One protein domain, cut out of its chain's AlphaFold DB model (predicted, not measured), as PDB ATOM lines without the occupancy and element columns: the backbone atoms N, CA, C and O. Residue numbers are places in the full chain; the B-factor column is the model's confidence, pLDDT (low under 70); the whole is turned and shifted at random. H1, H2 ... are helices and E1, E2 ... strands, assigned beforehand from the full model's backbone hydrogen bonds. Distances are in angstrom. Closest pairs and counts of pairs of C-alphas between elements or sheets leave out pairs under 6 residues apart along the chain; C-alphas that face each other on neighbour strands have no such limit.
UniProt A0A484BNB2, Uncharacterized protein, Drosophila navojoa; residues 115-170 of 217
ATOM      1  N   SER A 115     -21.140  36.304  35.402       48.41
ATOM      2  CA  SER A 115     -19.704  36.081  35.184       48.41
ATOM      3  C   SER A 115     -19.256  34.695  35.663       48.41
ATOM      4  O   SER A 115     -18.607  33.960  34.918       48.41
ATOM      5  N   LEU A 116     -19.667  34.287  36.871       49.91
ATOM      6  CA  LEU A 116     -19.281  32.990  37.443       49.91
ATOM      7  C   LEU A 116     -19.975  31.814  36.747       49.91
ATOM      8  O   LEU A 116     -19.422  30.718  36.696       49.91
ATOM      9  N   VAL A 117     -21.170  32.023  36.188       49.38
ATOM     10  CA  VAL A 117     -21.846  30.985  35.394       49.38
ATOM     11  C   VAL A 117     -21.060  30.698  34.108       49.38
ATOM     12  O   VAL A 117     -20.888  29.534  33.749       49.38
ATOM     13  N   LYS A 118     -20.491  31.722  33.451       53.81
ATOM     14  CA  LYS A 118     -19.696  31.564  32.215       53.81
ATOM     15  C   LYS A 118     -18.400  30.787  32.442       53.81
ATOM     16  O   LYS A 118     -18.052  29.950  31.615       53.81
ATOM     17  N   THR A 119     -17.704  31.016  33.557       58.75
ATOM     18  CA  THR A 119     -16.491  30.245  33.878       58.75
ATOM     19  C   THR A 119     -16.827  28.801  34.244       58.75
ATOM     20  O   THR A 119     -16.259  27.887  33.653       58.75
ATOM     21  N   LYS A 120     -17.811  28.572  35.125       62.66
ATOM     22  CA  LYS A 120     -18.220  27.218  35.546       62.66
ATOM     23  C   LYS A 120     -18.750  26.360  34.395       62.66
ATOM     24  O   LYS A 120     -18.454  25.172  34.341       62.66
ATOM     25  N   THR A 121     -19.503  26.945  33.462       60.03
ATOM     26  CA  THR A 121     -20.007  26.227  32.276       60.03
ATOM     27  C   THR A 121     -18.902  25.916  31.265       60.03
ATOM     28  O   THR A 121     -18.880  24.812  30.727       60.03
ATOM     29  N   LEU A 122     -17.933  26.818  31.061       64.62
ATOM     30  CA  LEU A 122     -16.733  26.512  30.271       64.62
ATOM     31  C   LEU A 122     -15.848  25.449  30.940       64.62
ATOM     32  O   LEU A 122     -15.321  24.587  30.244       64.62
ATOM     33  N   GLU A 123     -15.706  25.461  32.268       67.81
ATOM     34  CA  GLU A 123     -15.002  24.406  33.006       67.81
ATOM     35  C   GLU A 123     -15.709  23.053  32.899       67.81
ATOM     36  O   GLU A 123     -15.045  22.052  32.644       67.81
ATOM     37  N   ALA A 124     -17.035  23.006  33.054       61.62
ATOM     38  CA  ALA A 124     -17.813  21.779  32.887       61.62
ATOM     39  C   ALA A 124     -17.661  21.213  31.464       61.62
ATOM     40  O   ALA A 124     -17.419  20.020  31.293       61.62
ATOM     41  N   LEU A 125     -17.694  22.081  30.448       67.38
ATOM     42  CA  LEU A 125     -17.465  21.707  29.051       67.38
ATOM     43  C   LEU A 125     -16.013  21.246  28.801       67.38
ATOM     44  O   LEU A 125     -15.791  20.316  28.031       67.38
ATOM     45  N   GLN A 126     -15.019  21.820  29.490       68.12
ATOM     46  CA  GLN A 126     -13.626  21.347  29.455       68.12
ATOM     47  C   GLN A 126     -13.402  20.018  30.194       68.12
ATOM     48  O   GLN A 126     -12.536  19.249  29.778       68.12
ATOM     49  N   ARG A 127     -14.138  19.737  31.276       65.12
ATOM     50  CA  ARG A 127     -14.102  18.437  31.972       65.12
ATOM     51  C   ARG A 127     -14.752  17.359  31.112       65.12
ATOM     52  O   ARG A 127     -14.087  16.386  30.783       65.12
ATOM     53  N   SER A 128     -15.950  17.625  30.591       61.03
ATOM     54  CA  SER A 128     -16.641  16.758  29.626       61.03
ATOM     55  C   SER A 128     -15.779  16.449  28.387       61.03
ATOM     56  O   SER A 128     -15.680  15.292  27.980       61.03
ATOM     57  N   LEU A 129     -15.047  17.439  27.852       64.88
ATOM     58  CA  LEU A 129     -14.053  17.227  26.789       64.88
ATOM     59  C   LEU A 129     -12.925  16.259  27.178       64.88
ATOM     60  O   LEU A 129     -12.521  15.451  26.350       64.88
ATOM     61  N   LYS A 130     -12.400  16.345  28.406       66.25
ATOM     62  CA  LYS A 130     -11.315  15.470  28.888       66.25
ATOM     63  C   LYS A 130     -11.794  14.060  29.228       66.25
ATOM     64  O   LYS A 130     -11.034  13.116  29.051       66.25
ATOM     65  N   GLU A 131     -13.012  13.940  29.745       60.44
ATOM     66  CA  GLU A 131     -13.563  12.698  30.302       60.44
ATOM     67  C   GLU A 131     -14.268  11.852  29.237       60.44
ATOM     68  O   GLU A 131     -14.077  10.638  29.194       60.44
ATOM     69  N   HIS A 132     -15.033  12.479  28.339       59.47
ATOM     70  CA  HIS A 132     -15.842  11.772  27.340       59.47
ATOM     71  C   HIS A 132     -15.321  11.917  25.909       59.47
ATOM     72  O   HIS A 132     -15.726  11.148  25.042       59.47
ATOM     73  N   ASN A 133     -14.428  12.881  25.640       59.62
ATOM     74  CA  ASN A 133     -13.802  13.121  24.326       59.62
ATOM     75  C   ASN A 133     -14.793  13.336  23.152       59.62
ATOM     76  O   ASN A 133     -14.395  13.361  21.988       59.62
ATOM     77  N   GLN A 134     -16.085  13.509  23.451       54.91
ATOM     78  CA  GLN A 134     -17.183  13.608  22.493       54.91
ATOM     79  C   GLN A 134     -18.008  14.869  22.760       54.91
ATOM     80  O   GLN A 134     -19.059  14.834  23.391       54.91
ATOM     81  N   LEU A 135     -17.540  15.996  22.222       59.44
ATOM     82  CA  LEU A 135     -18.440  17.085  21.853       59.44
ATOM     83  C   LEU A 135     -18.799  16.890  20.384       59.44
ATOM     84  O   LEU A 135     -17.988  17.198  19.505       59.44
ATOM     85  N   GLN A 136     -19.998  16.376  20.108       53.94
ATOM     86  CA  GLN A 136     -20.481  16.330  18.733       53.94
ATOM     87  C   GLN A 136     -20.770  17.753  18.266       53.94
ATOM     88  O   GLN A 136     -21.649  18.456  18.768       53.94
ATOM     89  N   ALA A 137     -19.951  18.189  17.318       55.91
ATOM     90  CA  ALA A 137     -19.991  19.517  16.760       55.91
ATOM     91  C   ALA A 137     -20.817  19.473  15.468       55.91
ATOM     92  O   ALA A 137     -20.423  18.788  14.524       55.91
ATOM     93  N   THR A 138     -21.932  20.210  15.409       56.66
ATOM     94  CA  THR A 138     -22.711  20.365  14.170       56.66
ATOM     95  C   THR A 138     -21.816  20.781  12.994       56.66
ATOM     96  O   THR A 138     -20.841  21.512  13.155       56.66
ATOM     97  N   VAL A 139     -22.109  20.332  11.777       52.84
ATOM     98  CA  VAL A 139     -21.417  20.850  10.586       52.84
ATOM     99  C   VAL A 139     -22.086  22.191  10.238       52.84
ATOM    100  O   VAL A 139     -23.287  22.157   9.982       52.84
ATOM    101  N   PRO A 140     -21.400  23.363  10.252       55.69
ATOM    102  CA  PRO A 140     -19.952  23.589  10.135       55.69
ATOM    103  C   PRO A 140     -19.297  24.306  11.354       55.69
ATOM    104  O   PRO A 140     -19.001  25.508  11.321       55.69
ATOM    105  N   ASN A 141     -18.993  23.558  12.420       68.19
ATOM    106  CA  ASN A 141     -18.534  24.124  13.694       68.19
ATOM    107  C   ASN A 141     -17.069  24.601  13.766       68.19
ATOM    108  O   ASN A 141     -16.143  24.040  13.180       68.19
ATOM    109  N   GLY A 142     -16.841  25.600  14.631       70.56
ATOM    110  CA  GLY A 142     -15.511  26.130  14.966       70.56
ATOM    111  C   GLY A 142     -14.541  25.117  15.593       70.56
ATOM    112  O   GLY A 142     -13.336  25.230  15.371       70.56
ATOM    113  N   PHE A 143     -15.041  24.096  16.301       75.81
ATOM    114  CA  PHE A 143     -14.209  23.038  16.895       75.81
ATOM    115  C   PHE A 143     -13.455  22.206  15.854       75.81
ATOM    116  O   PHE A 143     -12.251  22.014  15.998       75.81
ATOM    117  N   ALA A 144     -14.116  21.799  14.763       72.25
ATOM    118  CA  ALA A 144     -13.476  21.064  13.665       72.25
ATOM    119  C   ALA A 144     -12.362  21.879  12.975       72.25
ATOM    120  O   ALA A 144     -11.476  21.326  12.333       72.25
ATOM    121  N   ARG A 145     -12.381  23.208  13.141       73.25
ATOM    122  CA  ARG A 145     -11.363  24.143  12.642       73.25
ATOM    123  C   ARG A 145     -10.249  24.430  13.661       73.25
ATOM    124  O   ARG A 145      -9.468  25.354  13.448       73.25
ATOM    125  N   GLY A 146     -10.210  23.709  14.786       80.94
ATOM    126  CA  GLY A 146      -9.244  23.919  15.870       80.94
ATOM    127  C   GLY A 146      -9.390  25.261  16.601       80.94
ATOM    128  O   GLY A 146      -8.471  25.681  17.307       80.94
ATOM    129  N   LEU A 147     -10.516  25.968  16.435       82.94
ATOM    130  CA  LEU A 147     -10.731  27.254  17.094       82.94
ATOM    131  C   LEU A 147     -11.049  27.044  18.575       82.94
ATOM    132  O   LEU A 147     -11.906  26.238  18.936       82.94
ATOM    133  N   LYS A 148     -10.401  27.827  19.441       83.25
ATOM    134  CA  LYS A 148     -10.702  27.828  20.876       83.25
ATOM    135  C   LYS A 148     -12.018  28.589  21.125       83.25
ATOM    136  O   LYS A 148     -12.141  29.727  20.651       83.25
ATOM    137  N   PRO A 149     -12.997  28.001  21.840       85.00
ATOM    138  CA  PRO A 149     -14.196  28.720  22.249       85.00
ATOM    139  C   PRO A 149     -13.816  29.846  23.219       85.00
ATOM    140  O   PRO A 149     -12.919  29.700  24.048       85.00
ATOM    141  N   GLU A 150     -14.485  30.982  23.076       83.06
ATOM    142  CA  GLU A 150     -14.289  32.195  23.873       83.06
ATOM    143  C   GLU A 150     -15.398  32.344  24.921       83.06
ATOM    144  O   GLU A 150     -15.121  32.667  26.073       83.06
ATOM    145  N   ALA A 151     -16.652  32.091  24.530       80.00
ATOM    146  CA  ALA A 151     -17.813  32.189  25.410       80.00
ATOM    147  C   ALA A 151     -18.964  31.291  24.935       80.00
ATOM    148  O   ALA A 151     -19.166  31.109  23.733       80.00
ATOM    149  N   ILE A 152     -19.761  30.800  25.885       86.25
ATOM    150  CA  ILE A 152     -21.090  30.242  25.616       86.25
ATOM    151  C   ILE A 152     -22.074  31.411  25.502       86.25
ATOM    152  O   ILE A 152     -22.105  32.285  26.371       86.25
ATOM    153  N   LEU A 153     -22.837  31.448  24.409       84.12
ATOM    154  CA  LEU A 153     -23.837  32.482  24.123       84.12
ATOM    155  C   LEU A 153     -25.224  32.081  24.631       84.12
ATOM    156  O   LEU A 153     -25.926  32.904  25.209       84.12
ATOM    157  N   ALA A 154     -25.604  30.820  24.420       79.31
ATOM    158  CA  ALA A 154     -26.873  30.253  24.860       79.31
ATOM    159  C   ALA A 154     -26.752  28.733  25.028       79.31
ATOM    160  O   ALA A 154     -25.944  28.097  24.350       79.31
ATOM    161  N   GLY A 155     -27.587  28.162  25.895       84.12
ATOM    162  CA  GLY A 155     -27.908  26.736  25.917       84.12
ATOM    163  C   GLY A 155     -29.402  26.567  25.652       84.12
ATOM    164  O   GLY A 155     -30.205  27.267  26.266       84.12
ATOM    165  N   PHE A 156     -29.777  25.681  24.738       80.62
ATOM    166  CA  PHE A 156     -31.169  25.384  24.389       80.62
ATOM    167  C   PHE A 156     -31.343  23.876  24.222       80.62
ATOM    168  O   PHE A 156     -30.408  23.205  23.811       80.62
ATOM    169  N   LYS A 157     -32.515  23.322  24.543       84.50
ATOM    170  CA  LYS A 157     -32.814  21.933  24.168       84.50
ATOM    171  C   LYS A 157     -33.231  21.896  22.700       84.50
ATOM    172  O   LYS A 157     -34.014  22.747  22.275       84.50
ATOM    173  N   TYR A 158     -32.707  20.940  21.948       79.94
ATOM    174  CA  TYR A 158     -33.105  20.650  20.578       79.94
ATOM    175  C   TYR A 158     -33.352  19.150  20.473       79.94
ATOM    176  O   TYR A 158     -32.480  18.360  20.821       79.94
ATOM    177  N   GLU A 159     -34.556  18.772  20.045       86.31
ATOM    178  CA  GLU A 159     -35.031  17.386  20.125       86.31
ATOM    179  C   GLU A 159     -34.890  16.862  21.568       86.31
ATOM    180  O   GLU A 159     -35.488  17.446  22.478       86.31
ATOM    181  N   ASN A 160     -34.093  15.816  21.798       87.25
ATOM    182  CA  ASN A 160     -33.835  15.265  23.133       87.25
ATOM    183  C   ASN A 160     -32.519  15.753  23.759       87.25
ATOM    184  O   ASN A 160     -32.278  15.521  24.945       87.25
ATOM    185  N   ASP A 161     -31.694  16.464  22.995       78.75
ATOM    186  CA  ASP A 161     -30.348  16.841  23.400       78.75
ATOM    187  C   ASP A 161     -30.268  18.303  23.851       78.75
ATOM    188  O   ASP A 161     -31.011  19.188  23.416       78.75
ATOM    189  N   LEU A 162     -29.325  18.587  24.747       81.69
ATOM    190  CA  LEU A 162     -28.960  19.961  25.077       81.69
ATOM    191  C   LEU A 162     -27.979  20.482  24.014       81.69
ATOM    192  O   LEU A 162     -27.109  19.759  23.558       81.69
ATOM    193  N   MET A 163     -28.104  21.737  23.609       81.69
ATOM    194  CA  MET A 163     -27.306  22.339  22.544       81.69
ATOM    195  C   MET A 163     -26.729  23.676  23.000       81.69
ATOM    196  O   MET A 163     -27.466  24.579  23.400       81.69
ATOM    197  N   PHE A 164     -25.406  23.832  22.914       83.50
ATOM    198  CA  PHE A 164     -24.723  25.082  23.270       83.50
ATOM    199  C   PHE A 164     -24.301  25.891  22.046       83.50
ATOM    200  O   PHE A 164     -23.476  25.429  21.264       83.50
ATOM    201  N   ALA A 165     -24.792  27.127  21.926       83.56
ATOM    202  CA  ALA A 165     -24.294  28.102  20.959       83.56
ATOM    203  C   ALA A 165     -22.994  28.742  21.472       83.56
ATOM    204  O   ALA A 165     -22.967  29.327  22.560       83.56
ATOM    205  N   LEU A 166     -21.919  28.668  20.683       86.50
ATOM    206  CA  LEU A 166     -20.572  29.076  21.100       86.50
ATOM    207  C   LEU A 166     -19.985  30.200  20.237       86.50
ATOM    208  O   LEU A 166     -19.926  30.102  19.011       86.50
ATOM    209  N   LYS A 167     -19.439  31.230  20.891       84.75
ATOM    210  CA  LYS A 167     -18.551  32.217  20.263       84.75
ATOM    211  C   LYS A 167     -17.126  31.669  20.257       84.75
ATOM    212  O   LYS A 167     -16.606  31.295  21.306       84.75
ATOM    213  N   PHE A 168     -16.468  31.683  19.101       84.94
ATOM    214  CA  PHE A 168     -15.066  31.280  18.942       84.94
ATOM    215  C   PHE A 168     -14.171  32.493  18.688       84.94
ATOM    216  O   PHE A 168     -14.538  33.384  17.918       84.94
ATOM    217  N   LYS A 169     -12.963  32.495  19.261       81.62
ATOM    218  CA  LYS A 169     -11.960  33.521  18.949       81.62
ATOM    219  C   LYS A 169     -11.400  33.247  17.550       81.62
ATOM    220  O   LYS A 169     -10.789  32.205  17.330       81.62
ATOM    221  N   ASN A 170     -11.607  34.162  16.600       76.00
ATOM    222  CA  ASN A 170     -11.139  34.012  15.217       76.00
ATOM    223  C   ASN A 170      -9.803  34.756  14.995       76.00
ATOM    224  O   ASN A 170      -9.830  35.967  14.769       76.00
TER     225      ASN A 170
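Overview. This is residues 115 to 170 of the 217 residues of an uncharacterized protein of Drosophila navojoa (UniProt A0A484BNB2). One long helix, H1, crosses a two-stranded hairpin, E1 and E2, packing on E1 with its residues 117 to 125, while its end, residues 127 to 132, sticks out. A long loop then leads back to the hairpin, whose tip also sticks out. The printed part has 56 residues in the order H1, E1, E2, with the strands antiparallel; it is mixed, helices and strands, and compact, with a radius of gyration of the C-alphas of 11.3 A and spans of 30 by 29 by 23 A.

Arrangement. In H1, residues 115 to 132, every O i to N i+4 pair is within hydrogen-bond range. Its closest C-alphas to E1, residues 149 to 158, are those of Lys 118 and Ile 152, 6.9 A. E2, residues 161 to 168, is apart from H1. E1 and E2 form a hairpin at 156 degrees, with N 153 and O 165 at 2.8 A.

Along the chain. H1 begins at C-alpha 115 (-19.704, 36.081, 35.184) and measures 25.8 A. E1 measures 20.6 A and bends by 64 degrees at residue 153. E2 measures 21.5 A, ending at C-alpha 168 (-15.066, 31.280, 18.942).

Size, cuts and confidence. The farthest C-alphas, Asn 160 and Asn 170, are 30.5 A apart. The printed part has no cut. The link from H1 to E1 is long; pLDDT is under 70 in residues 115 to 141.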